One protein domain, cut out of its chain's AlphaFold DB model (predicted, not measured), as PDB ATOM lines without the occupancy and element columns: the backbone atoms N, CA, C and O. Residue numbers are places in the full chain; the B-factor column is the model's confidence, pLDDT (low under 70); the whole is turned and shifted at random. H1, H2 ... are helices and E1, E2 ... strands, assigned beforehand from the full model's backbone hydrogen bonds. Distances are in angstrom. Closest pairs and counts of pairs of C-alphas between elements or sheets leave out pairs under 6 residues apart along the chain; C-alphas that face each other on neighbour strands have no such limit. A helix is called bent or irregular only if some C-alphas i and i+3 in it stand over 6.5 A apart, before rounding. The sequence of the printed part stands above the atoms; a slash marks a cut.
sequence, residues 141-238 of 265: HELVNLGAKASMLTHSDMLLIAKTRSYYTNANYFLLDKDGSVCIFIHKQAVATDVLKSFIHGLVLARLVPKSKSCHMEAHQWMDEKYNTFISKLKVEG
ATOM      1  N   HIS A 141     285.494 292.011 236.454       61.00
ATOM      2  CA  HIS A 141     285.784 291.554 235.091       61.00
ATOM      3  C   HIS A 141     286.684 290.311 235.028       61.00
ATOM      4  O   HIS A 141     286.640 289.607 234.030       61.00
ATOM      5  N   GLU A 142     287.458 290.002 236.075       64.31
ATOM      6  CA  GLU A 142     288.225 288.745 236.168       64.31
ATOM      7  C   GLU A 142     287.328 287.551 236.521       64.31
ATOM      8  O   GLU A 142     287.730 286.401 236.368       64.31
ATOM      9  N   LEU A 143     286.107 287.816 236.995       71.00
ATOM     10  CA  LEU A 143     285.087 286.797 237.237       71.00
ATOM     11  C   LEU A 143     284.307 286.448 235.964       71.00
ATOM     12  O   LEU A 143     283.450 285.572 236.018       71.00
ATOM     13  N   VAL A 144     284.562 287.125 234.839       81.69
ATOM     14  CA  VAL A 144     283.804 286.962 233.594       81.69
ATOM     15  C   VAL A 144     284.736 286.562 232.455       81.69
ATOM     16  O   VAL A 144     285.549 287.353 231.985       81.69
ATOM     17  N   ASN A 145     284.568 285.340 231.959       82.88
ATOM     18  CA  ASN A 145     285.339 284.799 230.846       82.88
ATOM     19  C   ASN A 145     284.555 284.960 229.542       82.88
ATOM     20  O   ASN A 145     283.633 284.194 229.256       82.88
ATOM     21  N   LEU A 146     284.922 285.962 228.744       83.56
ATOM     22  CA  LEU A 146     284.314 286.218 227.440       83.56
ATOM     23  C   LEU A 146     284.892 285.284 226.365       83.56
ATOM     24  O   LEU A 146     286.104 285.256 226.162       83.56
ATOM     25  N   GLY A 147     284.034 284.559 225.641       80.69
ATOM     26  CA  GLY A 147     284.469 283.678 224.550       80.69
ATOM     27  C   GLY A 147     285.007 282.333 225.036       80.69
ATOM     28  O   GLY A 147     286.081 281.900 224.615       80.69
ATOM     29  N   ALA A 148     284.280 281.680 225.944       82.44
ATOM     30  CA  ALA A 148     284.648 280.366 226.460       82.44
ATOM     31  C   ALA A 148     284.598 279.276 225.369       82.44
ATOM     32  O   ALA A 148     283.755 279.294 224.468       82.44
ATOM     33  N   LYS A 149     285.505 278.294 225.456       82.00
ATOM     34  CA  LYS A 149     285.550 277.154 224.528       82.00
ATOM     35  C   LYS A 149     284.467 276.142 224.881       82.00
ATOM     36  O   LYS A 149     284.393 275.699 226.023       82.00
ATOM     37  N   ALA A 150     283.704 275.686 223.887       79.12
ATOM     38  CA  ALA A 150     282.710 274.626 224.085       79.12
ATOM     39  C   ALA A 150     283.330 273.317 224.616       79.12
ATOM     40  O   ALA A 150     282.690 272.604 225.379       79.12
ATOM     41  N   SER A 151     284.600 273.037 224.298       77.88
ATOM     42  CA  SER A 151     285.328 271.867 224.811       77.88
ATOM     43  C   SER A 151     285.596 271.892 226.322       77.88
ATOM     44  O   SER A 151     286.037 270.890 226.870       77.88
ATOM     45  N   MET A 152     285.350 273.016 227.006       80.38
ATOM     46  CA  MET A 152     285.447 273.111 228.469       80.38
ATOM     47  C   MET A 152     284.189 272.610 229.190       80.38
ATOM     48  O   MET A 152     284.195 272.507 230.420       80.38
ATOM     49  N   LEU A 153     283.108 272.351 228.449       83.12
ATOM     50  CA  LEU A 153     281.831 271.930 229.010       83.12
ATOM     51  C   LEU A 153     281.890 270.460 229.421       83.12
ATOM     52  O   LEU A 153     282.163 269.574 228.615       83.12
ATOM     53  N   THR A 154     281.598 270.210 230.692       85.75
ATOM     54  CA  THR A 154     281.383 268.867 231.233       85.75
ATOM     55  C   THR A 154     279.909 268.471 231.122       85.75
ATOM     56  O   THR A 154     279.038 269.310 230.882       85.75
ATOM     57  N   HIS A 155     279.590 267.192 231.332       84.38
ATOM     58  CA  HIS A 155     278.203 266.714 231.282       84.38
ATOM     59  C   HIS A 155     277.284 267.443 232.284       84.38
ATOM     60  O   HIS A 155     276.148 267.777 231.958       84.38
ATOM     61  N   SER A 156     277.776 267.751 233.489       84.56
ATOM     62  CA  SER A 156     277.034 268.542 234.481       84.56
ATOM     63  C   SER A 156     276.784 269.979 234.023       84.56
ATOM     64  O   SER A 156     275.698 270.510 234.252       84.56
ATOM     65  N   ASP A 157     277.748 270.584 233.326       84.75
ATOM     66  CA  ASP A 157     277.612 271.944 232.793       84.75
ATOM     67  C   ASP A 157     276.525 271.995 231.713       84.75
ATOM     68  O   ASP A 157     275.703 272.910 231.690       84.75
ATOM     69  N   MET A 158     276.459 270.968 230.861       82.81
ATOM     70  CA  MET A 158     275.426 270.838 229.829       82.81
ATOM     71  C   MET A 158     274.016 270.742 230.432       82.81
ATOM     72  O   MET A 158     273.078 271.334 229.897       82.81
ATOM     73  N   LEU A 159     273.860 270.064 231.575       83.75
ATOM     74  CA  LEU A 159     272.588 270.016 232.304       83.75
ATOM     75  C   LEU A 159     272.203 271.381 232.889       83.75
ATOM     76  O   LEU A 159     271.021 271.727 232.903       83.75
ATOM     77  N   LEU A 160     273.175 272.164 233.364       82.62
ATOM     78  CA  LEU A 160     272.917 273.520 233.853       82.62
ATOM     79  C   LEU A 160     272.480 274.439 232.706       82.62
ATOM     80  O   LEU A 160     271.488 275.153 232.839       82.62
ATOM     81  N   ILE A 161     273.161 274.350 231.560       84.44
ATOM     82  CA  ILE A 161     272.808 275.087 230.340       84.44
ATOM     83  C   ILE A 161     271.394 274.725 229.883       84.44
ATOM     84  O   ILE A 161     270.621 275.609 229.526       84.44
ATOM     85  N   ALA A 162     271.012 273.447 229.933       82.81
ATOM     86  CA  ALA A 162     269.659 273.025 229.575       82.81
ATOM     87  C   ALA A 162     268.586 273.690 230.458       82.81
ATOM     88  O   ALA A 162     267.531 274.068 229.950       82.81
ATOM     89  N   LYS A 163     268.868 273.890 231.753       83.19
ATOM     90  CA  LYS A 163     267.962 274.580 232.690       83.19
ATOM     91  C   LYS A 163     267.882 276.085 232.437       83.19
ATOM     92  O   LYS A 163     266.817 276.667 232.606       83.19
ATOM     93  N   THR A 164     268.988 276.718 232.047       83.31
ATOM     94  CA  THR A 164     269.061 278.175 231.839       83.31
ATOM     95  C   THR A 164     268.805 278.602 230.392       83.31
ATOM     96  O   THR A 164     268.697 279.796 230.115       83.31
ATOM     97  N   ARG A 165     268.648 277.646 229.467       81.50
ATOM     98  CA  ARG A 165     268.415 277.876 228.033       81.50
ATOM     99  C   ARG A 165     267.263 278.840 227.755       81.50
ATOM    100  O   ARG A 165     267.383 279.663 226.852       81.50
ATOM    101  N   SER A 166     266.171 278.749 228.516       83.06
ATOM    102  CA  SER A 166     264.968 279.570 228.318       83.06
ATOM    103  C   SER A 166     265.270 281.074 228.334       83.06
ATOM    104  O   SER A 166     264.730 281.803 227.502       83.06
ATOM    105  N   TYR A 167     266.201 281.518 229.185       82.44
ATOM    106  CA  TYR A 167     266.608 282.923 229.324       82.44
ATOM    107  C   TYR A 167     267.424 283.462 228.139       82.44
ATOM    108  O   TYR A 167     267.559 284.675 227.988       82.44
ATOM    109  N   TYR A 168     267.979 282.584 227.301       83.00
ATOM    110  CA  TYR A 168     268.894 282.948 226.212       83.00
ATOM    111  C   TYR A 168     268.353 282.586 224.823       83.00
ATOM    112  O   TYR A 168     269.067 282.696 223.832       83.00
ATOM    113  N   THR A 169     267.079 282.192 224.729       75.75
ATOM    114  CA  THR A 169     266.454 281.701 223.488       75.75
ATOM    115  C   THR A 169     266.536 282.698 222.326       75.75
ATOM    116  O   THR A 169     266.695 282.283 221.186       75.75
ATOM    117  N   ASN A 170     266.487 284.003 222.612       77.75
ATOM    118  CA  ASN A 170     266.523 285.079 221.612       77.75
ATOM    119  C   ASN A 170     267.842 285.874 221.624       77.75
ATOM    120  O   ASN A 170     267.889 287.007 221.145       77.75
ATOM    121  N   ALA A 171     268.903 285.336 222.229       83.25
ATOM    122  CA  ALA A 171     270.174 286.034 222.396       83.25
ATOM    123  C   ALA A 171     271.304 285.299 221.676       83.25
ATOM    124  O   ALA A 171     271.476 284.102 221.856       83.25
ATOM    125  N   ASN A 172     272.163 286.037 220.965       88.94
ATOM    126  CA  ASN A 172     273.380 285.519 220.320       88.94
ATOM    127  C   ASN A 172     274.503 285.137 221.307       88.94
ATOM    128  O   ASN A 172     275.686 285.125 220.956       88.94
ATOM    129  N   TYR A 173     274.156 284.861 222.557       91.31
ATOM    130  CA  TYR A 173     275.070 284.452 223.608       91.31
ATOM    131  C   TYR A 173     274.299 283.712 224.700       91.31
ATOM    132  O   TYR A 173     273.108 283.946 224.899       91.31
ATOM    133  N   PHE A 174     274.997 282.877 225.458       90.38
ATOM    134  CA  PHE A 174     274.480 282.316 226.703       90.38
ATOM    135  C   PHE A 174     275.567 282.323 227.776       90.38
ATOM    136  O   PHE A 174     276.761 282.429 227.475       90.38
ATOM    137  N   LEU A 175     275.142 282.246 229.037       90.56
ATOM    138  CA  LEU A 175     276.030 282.319 230.189       90.56
ATOM    139  C   LEU A 175     275.964 281.041 231.010       90.56
ATOM    140  O   LEU A 175     274.898 280.453 231.187       90.56
ATOM    141  N   LEU A 176     277.118 280.661 231.541       88.38
ATOM    142  CA  LEU A 176     277.295 279.545 232.453       88.38
ATOM    143  C   LEU A 176     278.018 280.046 233.702       88.38
ATOM    144  O   LEU A 176     279.143 280.528 233.606       88.38
ATOM    145  N   ASP A 177     277.386 279.910 234.858       86.25
ATOM    146  CA  ASP A 177     278.058 280.040 236.147       86.25
ATOM    147  C   ASP A 177     278.769 278.724 236.486       86.25
ATOM    148  O   ASP A 177     278.146 277.660 236.508       86.25
ATOM    149  N   LYS A 178     280.084 278.794 236.698       76.12
ATOM    150  CA  LYS A 178     280.930 277.658 237.057       76.12
ATOM    151  C   LYS A 178     282.044 278.107 237.997       76.12
ATOM    152  O   LYS A 178     282.795 279.031 237.688       76.12
ATOM    153  N   ASP A 179     282.177 277.422 239.133       69.38
ATOM    154  CA  ASP A 179     283.268 277.611 240.102       69.38
ATOM    155  C   ASP A 179     283.454 279.079 240.558       69.38
ATOM    156  O   ASP A 179     284.571 279.568 240.750       69.38
ATOM    157  N   GLY A 180     282.345 279.815 240.708       71.62
ATOM    158  CA  GLY A 180     282.354 281.225 241.114       71.62
ATOM    159  C   GLY A 180     282.845 282.188 240.029       71.62
ATOM    160  O   GLY A 180     283.255 283.306 240.345       71.62
ATOM    161  N   SER A 181     282.844 281.757 238.767       78.94
ATOM    162  CA  SER A 181     283.135 282.573 237.586       78.94
ATOM    163  C   SER A 181     282.057 282.362 236.523       78.94
ATOM    164  O   SER A 181     281.484 281.286 236.388       78.94
ATOM    165  N   VAL A 182     281.790 283.389 235.725       87.00
ATOM    166  CA  VAL A 182     280.782 283.360 234.669       87.00
ATOM    167  C   VAL A 182     281.462 283.216 233.316       87.00
ATOM    168  O   VAL A 182     282.190 284.098 232.863       87.00
ATOM    169  N   CYS A 183     281.211 282.100 232.647       87.75
ATOM    170  CA  CYS A 183     281.663 281.839 231.290       87.75
ATOM    171  C   CYS A 183     280.601 282.294 230.288       87.75
ATOM    172  O   CYS A 183     279.445 281.880 230.361       87.75
ATOM    173  N   ILE A 184     281.004 283.129 229.335       90.38
ATOM    174  CA  ILE A 184     280.140 283.626 228.267       90.38
ATOM    175  C   ILE A 184     280.500 282.907 226.972       90.38
ATOM    176  O   ILE A 184     281.640 282.972 226.497       90.38
ATOM    177  N   PHE A 185     279.500 282.281 226.368       89.81
ATOM    178  CA  PHE A 185     279.601 281.656 225.060       89.81
ATOM    179  C   PHE A 185     278.942 282.553 224.021       89.81
ATOM    180  O   PHE A 185     277.815 283.010 224.203       89.81
ATOM    181  N   ILE A 186     279.660 282.812 222.931       90.12
ATOM    182  CA  ILE A 186     279.263 283.773 221.900       90.12
ATOM    183  C   ILE A 186     278.883 283.028 220.626       90.12
ATOM    184  O   ILE A 186     279.613 282.136 220.185       90.12
ATOM    185  N   HIS A 187     277.759 283.410 220.023       90.44
ATOM    186  CA  HIS A 187     277.298 282.819 218.777       90.44
ATOM    187  C   HIS A 187     278.180 283.261 217.606       90.44
ATOM    188  O   HIS A 187     278.674 284.390 217.570       90.44
ATOM    189  N   LYS A 188     278.335 282.408 216.588       86.69
ATOM    190  CA  LYS A 188     279.100 282.715 215.365       86.69
ATOM    191  C   LYS A 188     278.660 284.027 214.704       86.69
ATOM    192  O   LYS A 188     279.509 284.778 214.231       86.69
ATOM    193  N   GLN A 189     277.359 284.312 214.717       86.81
ATOM    194  CA  GLN A 189     276.765 285.511 214.109       86.81
ATOM    195  C   GLN A 189     276.721 286.732 215.044       86.81
ATOM    196  O   GLN A 189     276.225 287.778 214.644       86.81
ATOM    197  N   ALA A 190     277.234 286.626 216.274       87.19
ATOM    198  CA  ALA A 190     277.201 287.727 217.229       87.19
ATOM    199  C   ALA A 190     278.036 288.924 216.750       87.19
ATOM    200  O   ALA A 190     279.214 288.771 216.379       87.19
ATOM    201  N   VAL A 191     277.425 290.107 216.822       87.56
ATOM    202  CA  VAL A 191     278.033 291.408 216.506       87.56
ATOM    203  C   VAL A 191     278.579 292.091 217.768       87.56
ATOM    204  O   VAL A 191     278.383 291.617 218.886       87.56
ATOM    205  N   ALA A 192     279.276 293.221 217.616       85.56
ATOM    206  CA  ALA A 192     279.881 293.944 218.740       85.56
ATOM    207  C   ALA A 192     278.866 294.337 219.833       85.56
ATOM    208  O   ALA A 192     279.184 294.292 221.019       85.56
ATOM    209  N   THR A 193     277.623 294.650 219.465       87.50
ATOM    210  CA  THR A 193     276.562 294.976 220.432       87.50
ATOM    211  C   THR A 193     276.141 293.765 221.265       87.50
ATOM    212  O   THR A 193     275.933 293.905 222.470       87.50
ATOM    213  N   ASP A 194     276.080 292.574 220.662       89.44
ATOM    214  CA  ASP A 194     275.808 291.313 221.362       89.44
ATOM    215  C   ASP A 194     276.940 290.969 222.325       89.44
ATOM    216  O   ASP A 194     276.696 290.553 223.455       89.44
ATOM    217  N   VAL A 195     278.183 291.197 221.896       88.62
ATOM    218  CA  VAL A 195     279.371 291.010 222.731       88.62
ATOM    219  C   VAL A 195     279.316 291.923 223.952       88.62
ATOM    220  O   VAL A 195     279.446 291.437 225.075       88.62
ATOM    221  N   LEU A 196     279.056 293.220 223.761       89.12
ATOM    222  CA  LEU A 196     278.930 294.167 224.870       89.12
ATOM    223  C   LEU A 196     277.802 293.752 225.819       89.12
ATOM    224  O   LEU A 196     278.000 293.696 227.033       89.12
ATOM    225  N   LYS A 197     276.640 293.399 225.256       90.69
ATOM    226  CA  LYS A 197     275.470 292.961 226.021       90.69
ATOM    227  C   LYS A 197     275.792 291.733 226.859       90.69
ATOM    228  O   LYS A 197     275.492 291.719 228.048       90.69
ATOM    229  N   SER A 198     276.444 290.741 226.261       91.38
ATOM    230  CA  SER A 198     276.843 289.507 226.935       91.38
ATOM    231  C   SER A 198     277.824 289.763 228.080       91.38
ATOM    232  O   SER A 198     277.681 289.179 229.151       91.38
ATOM    233  N   PHE A 199     278.771 290.687 227.893       89.69
ATOM    234  CA  PHE A 199     279.768 291.028 228.898       89.69
ATOM    235  C   PHE A 199     279.140 291.728 230.106       89.69
ATOM    236  O   PHE A 199     279.387 291.334 231.244       89.69
ATOM    237  N   ILE A 200     278.265 292.713 229.871       90.12
ATOM    238  CA  ILE A 200     277.515 293.372 230.949       90.12
ATOM    239  C   ILE A 200     276.609 292.368 231.672       90.12
ATOM    240  O   ILE A 200     276.596 292.338 232.901       90.12
ATOM    241  N   HIS A 201     275.923 291.493 230.931       91.44
ATOM    242  CA  HIS A 201     275.107 290.426 231.512       91.44
ATOM    243  C   HIS A 201     275.955 289.507 232.406       91.44
ATOM    244  O   HIS A 201     275.559 289.191 233.527       91.44
ATOM    245  N   GLY A 202     277.160 289.141 231.963       89.50
ATOM    246  CA  GLY A 202     278.085 288.324 232.744       89.50
ATOM    247  C   GLY A 202     278.554 289.005 234.020       89.50
ATOM    248  O   GLY A 202     278.614 288.358 235.060       89.50
ATOM    249  N   LEU A 203     278.811 290.315 233.979       87.94
ATOM    250  CA  LEU A 203     279.182 291.093 235.163       87.94
ATOM    251  C   LEU A 203     278.054 291.159 236.195       87.94
ATOM    252  O   LEU A 203     278.309 291.074 237.397       87.94
ATOM    253  N   VAL A 204     276.813 291.325 235.736       89.06
ATOM    254  CA  VAL A 204     275.630 291.330 236.603       89.06
ATOM    255  C   VAL A 204     275.454 289.956 237.234       89.06
ATOM    256  O   VAL A 204     275.336 289.860 238.454       89.06
ATOM    257  N   LEU A 205     275.535 288.895 236.426       88.38
ATOM    258  CA  LEU A 205     275.435 287.523 236.908       88.38
ATOM    259  C   LEU A 205     276.530 287.223 237.940       88.38
ATOM    260  O   LEU A 205     276.203 286.805 239.043       88.38
ATOM    261  N   ALA A 206     277.795 287.548 237.653       85.69
ATOM    262  CA  ALA A 206     278.934 287.315 238.548       85.69
ATOM    263  C   ALA A 206     278.788 288.005 239.917       85.69
ATOM    264  O   ALA A 206     279.286 287.506 240.924       85.69
ATOM    265  N   ARG A 207     278.083 289.142 239.981       83.94
ATOM    266  CA  ARG A 207     277.770 289.830 241.246       83.94
ATOM    267  C   ARG A 207     276.641 289.170 242.040       83.94
ATOM    268  O   ARG A 207     276.580 289.366 243.256       83.94
ATOM    269  N   LEU A 208     275.749 288.446 241.368       81.69
ATOM    270  CA  LEU A 208     274.582 287.788 241.958       81.69
ATOM    271  C   LEU A 208     274.865 286.333 242.353       81.69
ATOM    272  O   LEU A 208     274.294 285.877 243.341       81.69
ATOM    273  N   VAL A 209     275.794 285.650 241.665       72.69
ATOM    274  CA  VAL A 209     276.230 284.266 241.954       72.69
ATOM    275  C   VAL A 209     276.450 283.983 243.452       72.69
ATOM    276  O   VAL A 209     275.937 282.978 243.936       72.69
ATOM    277  N   PRO A 210     277.118 284.846 244.245       65.56
ATOM    278  CA  PRO A 210     277.356 284.558 245.662       65.56
ATOM    279  C   PRO A 210     276.121 284.713 246.567       65.56
ATOM    280  O   PRO A 210     276.218 284.440 247.760       65.56
ATOM    281  N   LYS A 211     274.999 285.245 246.056       60.03
ATOM    282  CA  LYS A 211     273.918 285.822 246.876       60.03
ATOM    283  C   LYS A 211     272.565 285.119 246.764       60.03
ATOM    284  O   LYS A 211     271.758 285.282 247.673       60.03
ATOM    285  N   SER A 212     272.289 284.376 245.691       57.03
ATOM    286  CA  SER A 212     270.942 283.849 245.419       57.03
ATOM    287  C   SER A 212     270.961 282.442 244.809       57.03
ATOM    288  O   SER A 212     271.968 281.988 244.277       57.03
ATOM    289  N   LYS A 213     269.832 281.724 244.888       60.62
ATOM    290  CA  LYS A 213     269.605 280.461 244.155       60.62
ATOM    291  C   LYS A 213     269.038 280.702 242.744       60.62
ATOM    292  O   LYS A 213     269.075 279.793 241.920       60.62
ATOM    293  N   SER A 214     268.537 281.910 242.454       64.69
ATOM    294  CA  SER A 214     267.892 282.308 241.187       64.69
ATOM    295  C   SER A 214     268.685 283.364 240.403       64.69
ATOM    296  O   SER A 214     268.109 284.232 239.748       64.69
ATOM    297  N   CYS A 215     270.017 283.282 240.432       80.56
ATOM    298  CA  CYS A 215     270.926 284.293 239.876       80.56
ATOM    299  C   CYS A 215     270.668 284.635 238.401       80.56
ATOM    300  O   CYS A 215     270.749 285.799 238.021       80.56
ATOM    301  N   HIS A 216     270.329 283.642 237.572       84.00
ATOM    302  CA  HIS A 216     270.050 283.865 236.149       84.00
ATOM    303  C   HIS A 216     268.756 284.654 235.911       84.00
ATOM    304  O   HIS A 216     268.721 285.489 235.013       84.00
ATOM    305  N   MET A 217     267.718 284.430 236.722       84.50
ATOM    306  CA  MET A 217     266.444 285.147 236.603       84.50
ATOM    307  C   MET A 217     266.603 286.616 237.005       84.50
ATOM    308  O   MET A 217     266.194 287.506 236.266       84.50
ATOM    309  N   GLU A 218     267.262 286.868 238.136       85.69
ATOM    310  CA  GLU A 218     267.535 288.224 238.630       85.69
ATOM    311  C   GLU A 218     268.466 289.001 237.687       85.69
ATOM    312  O   GLU A 218     268.229 290.177 237.405       85.69
ATOM    313  N   ALA A 219     269.503 288.346 237.147       88.38
ATOM    314  CA  ALA A 219     270.391 288.961 236.163       88.38
ATOM    315  C   ALA A 219     269.648 289.317 234.868       88.38
ATOM    316  O   ALA A 219     269.848 290.406 234.329       88.38
ATOM    317  N   HIS A 220     268.769 288.428 234.395       88.31
ATOM    318  CA  HIS A 220     267.949 288.667 233.209       88.31
ATOM    319  C   HIS A 220     266.999 289.852 233.414       88.31
ATOM    320  O   HIS A 220     266.990 290.772 232.600       88.31
ATOM    321  N   GLN A 221     266.293 289.896 234.548       89.12
ATOM    322  CA  GLN A 221     265.398 291.004 234.884       89.12
ATOM    323  C   GLN A 221     266.145 292.346 234.956       89.12
ATOM    324  O   GLN A 221     265.686 293.351 234.415       89.12
ATOM    325  N   TRP A 222     267.335 292.372 235.565       91.94
ATOM    326  CA  TRP A 222     268.155 293.585 235.603       91.94
ATOM    327  C   TRP A 222     268.546 294.057 234.197       91.94
ATOM    328  O   TRP A 222     268.533 295.260 233.917       91.94
ATOM    329  N   MET A 223     268.893 293.122 233.307       92.69
ATOM    330  CA  MET A 223     269.230 293.444 231.921       92.69
ATOM    331  C   MET A 223     268.038 294.068 231.193       92.69
ATOM    332  O   MET A 223     268.228 295.072 230.508       92.69
ATOM    333  N   ASP A 224     266.829 293.550 231.381       89.50
ATOM    334  CA  ASP A 224     265.627 294.108 230.754       89.50
ATOM    335  C   ASP A 224     265.302 295.516 231.272       89.50
ATOM    336  O   ASP A 224     264.994 296.417 230.489       89.50
ATOM    337  N   GLU A 225     265.448 295.742 232.579       92.31
ATOM    338  CA  GLU A 225     265.111 297.024 233.201       92.31
ATOM    339  C   GLU A 225     266.159 298.123 232.971       92.31
ATOM    340  O   GLU A 225     265.811 299.300 232.863       92.31
ATOM    341  N   LYS A 226     267.456 297.782 232.970       92.38
ATOM    342  CA  LYS A 226     268.541 298.778 233.090       92.38
ATOM    343  C   LYS A 226     269.461 298.861 231.881       92.38
ATOM    344  O   LYS A 226     270.053 299.921 231.664       92.38
ATOM    345  N   TYR A 227     269.594 297.800 231.085       91.44
ATOM    346  CA  TYR A 227     270.598 297.764 230.016       91.44
ATOM    347  C   TYR A 227     270.341 298.822 228.939       91.44
ATOM    348  O   TYR A 227     271.260 299.531 228.528       91.44
ATOM    349  N   ASN A 228     269.087 298.988 228.516       92.31
ATOM    350  CA  ASN A 228     268.742 299.953 227.470       92.31
ATOM    351  C   ASN A 228     268.993 301.401 227.921       92.31
ATOM    352  O   ASN A 228     269.552 302.193 227.164       92.31
ATOM    353  N   THR A 229     268.660 301.731 229.174       93.12
ATOM    354  CA  THR A 229     268.961 303.040 229.771       93.12
ATOM    355  C   THR A 229     270.464 303.272 229.921       93.12
ATOM    356  O   THR A 229     270.943 304.390 229.749       93.12
ATOM    357  N   PHE A 230     271.229 302.230 230.243       90.88
ATOM    358  CA  PHE A 230     272.685 302.320 230.309       90.88
ATOM    359  C   PHE A 230     273.287 302.642 228.934       90.88
ATOM    360  O   PHE A 230     274.069 303.582 228.813       90.88
ATOM    361  N   ILE A 231     272.873 301.919 227.889       91.56
ATOM    362  CA  ILE A 231     273.362 302.138 226.523       91.56
ATOM    363  C   ILE A 231     272.971 303.518 225.990       91.56
ATOM    364  O   ILE A 231     273.788 304.154 225.326       91.56
ATOM    365  N   SER A 232     271.763 304.011 226.283       91.50
ATOM    366  CA  SER A 232     271.357 305.349 225.838       91.50
ATOM    367  C   SER A 232     272.220 306.444 226.465       91.50
ATOM    368  O   SER A 232     272.706 307.310 225.742       91.50
ATOM    369  N   LYS A 233     272.502 306.363 227.771       93.19
ATOM    370  CA  LYS A 233     273.422 307.292 228.447       93.19
ATOM    371  C   LYS A 233     274.832 307.224 227.870       93.19
ATOM    372  O   LYS A 233     275.430 308.255 227.604       93.19
ATOM    373  N   LEU A 234     275.339 306.020 227.614       88.50
ATOM    374  CA  LEU A 234     276.681 305.820 227.066       88.50
ATOM    375  C   LEU A 234     276.838 306.466 225.677       88.50
ATOM    376  O   LEU A 234     277.868 307.069 225.387       88.50
ATOM    377  N   LYS A 235     275.790 306.401 224.846       89.75
ATOM    378  CA  LYS A 235     275.750 307.077 223.540       89.75
ATOM    379  C   LYS A 235     275.678 308.603 223.660       89.75
ATOM    380  O   LYS A 235     276.308 309.283 222.856       89.75
ATOM    381  N   VAL A 236     274.943 309.135 224.641       93.75
ATOM    382  CA  VAL A 236     274.877 310.588 224.907       93.75
ATOM    383  C   VAL A 236     276.251 311.142 225.298       93.75
ATOM    384  O   VAL A 236     276.624 312.212 224.834       93.75
ATOM    385  N   GLU A 237     277.041 310.375 226.050       90.38
ATOM    386  CA  GLU A 237     278.427 310.710 226.419       90.38
ATOM    387  C   GLU A 237     279.442 310.520 225.265       90.38
ATOM    388  O   GLU A 237     280.650 310.631 225.463       90.38
ATOM    389  N   GLY A 238     278.981 310.212 224.047       86.25
ATOM    390  CA  GLY A 238     279.820 310.129 222.847       86.25
ATOM    391  C   GLY A 238     280.544 308.795 222.628       86.25
ATOM    392  O   GLY A 238     281.369 308.690 221.720       86.25
TER     393      GLY A 238
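This is residues 141 to 238 of the 265 residues of an uncharacterized protein of Hordeum vulgare subsp. vulgare (UniProt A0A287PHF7). A small three-stranded sheet has H2 packed along one face, while H1 packs at its edge strand E2. The bent helix H3 packs its first arm on H2 and on residues 164 to 167 of H1, and the end, residues 232 to 238, sticks out. The 98 printed residues hold E1, H1, E2, E3, H2 and H3 in that order; the mixed sheet runs E1, E3, E2. The class is mixed, helices and strands; the whole is compact, radius of gyration of the C-alphas 13.3 A, spanning 44 by 31 by 26 A.

Start at edge strand E1, residues 144 to 146, parallel to E3, residues 181 to 186; N 145 and O 182 are within hydrogen-bond range at 2.8 A. H1, residues 155 to 168, only grazes the sheet; its closest C-alphas to E2, residues 173 to 178, are Tyr 168 and Phe 174, 5.6 A. E2 and E3 form an antiparallel hairpin, N 176 to O 183 being 2.9 A. H2, residues 192 to 208, is on one face, making two layers, helix over sheet, at a height of 7.9 A. H3, residues 215 to 236, assigned as one helix by its hydrogen bonds, is bent, C-alphas 225 and 228 being 7.4 A apart. H3a touches H2, closest C-alphas Leu 205 and Ala 219, 5.3 A, at a steep tilt of 51 degrees, opposite ways. Every O i to N i+4 pair is within hydrogen-bond range in H2, H3a and H3b, and 7 of 10 in H1.

Find C-alpha 144 at (283.804, 286.962, 233.594), where E1 begins. H2 runs 24.6 A from C-alpha 192, H1 19.4 A; H3b ends at C-alpha 236, (274.877, 310.588, 224.907).

The printed part has no cut and no long link. Look for pLDDT under 70 at residues 141 to 142, 179 and 210 to 214.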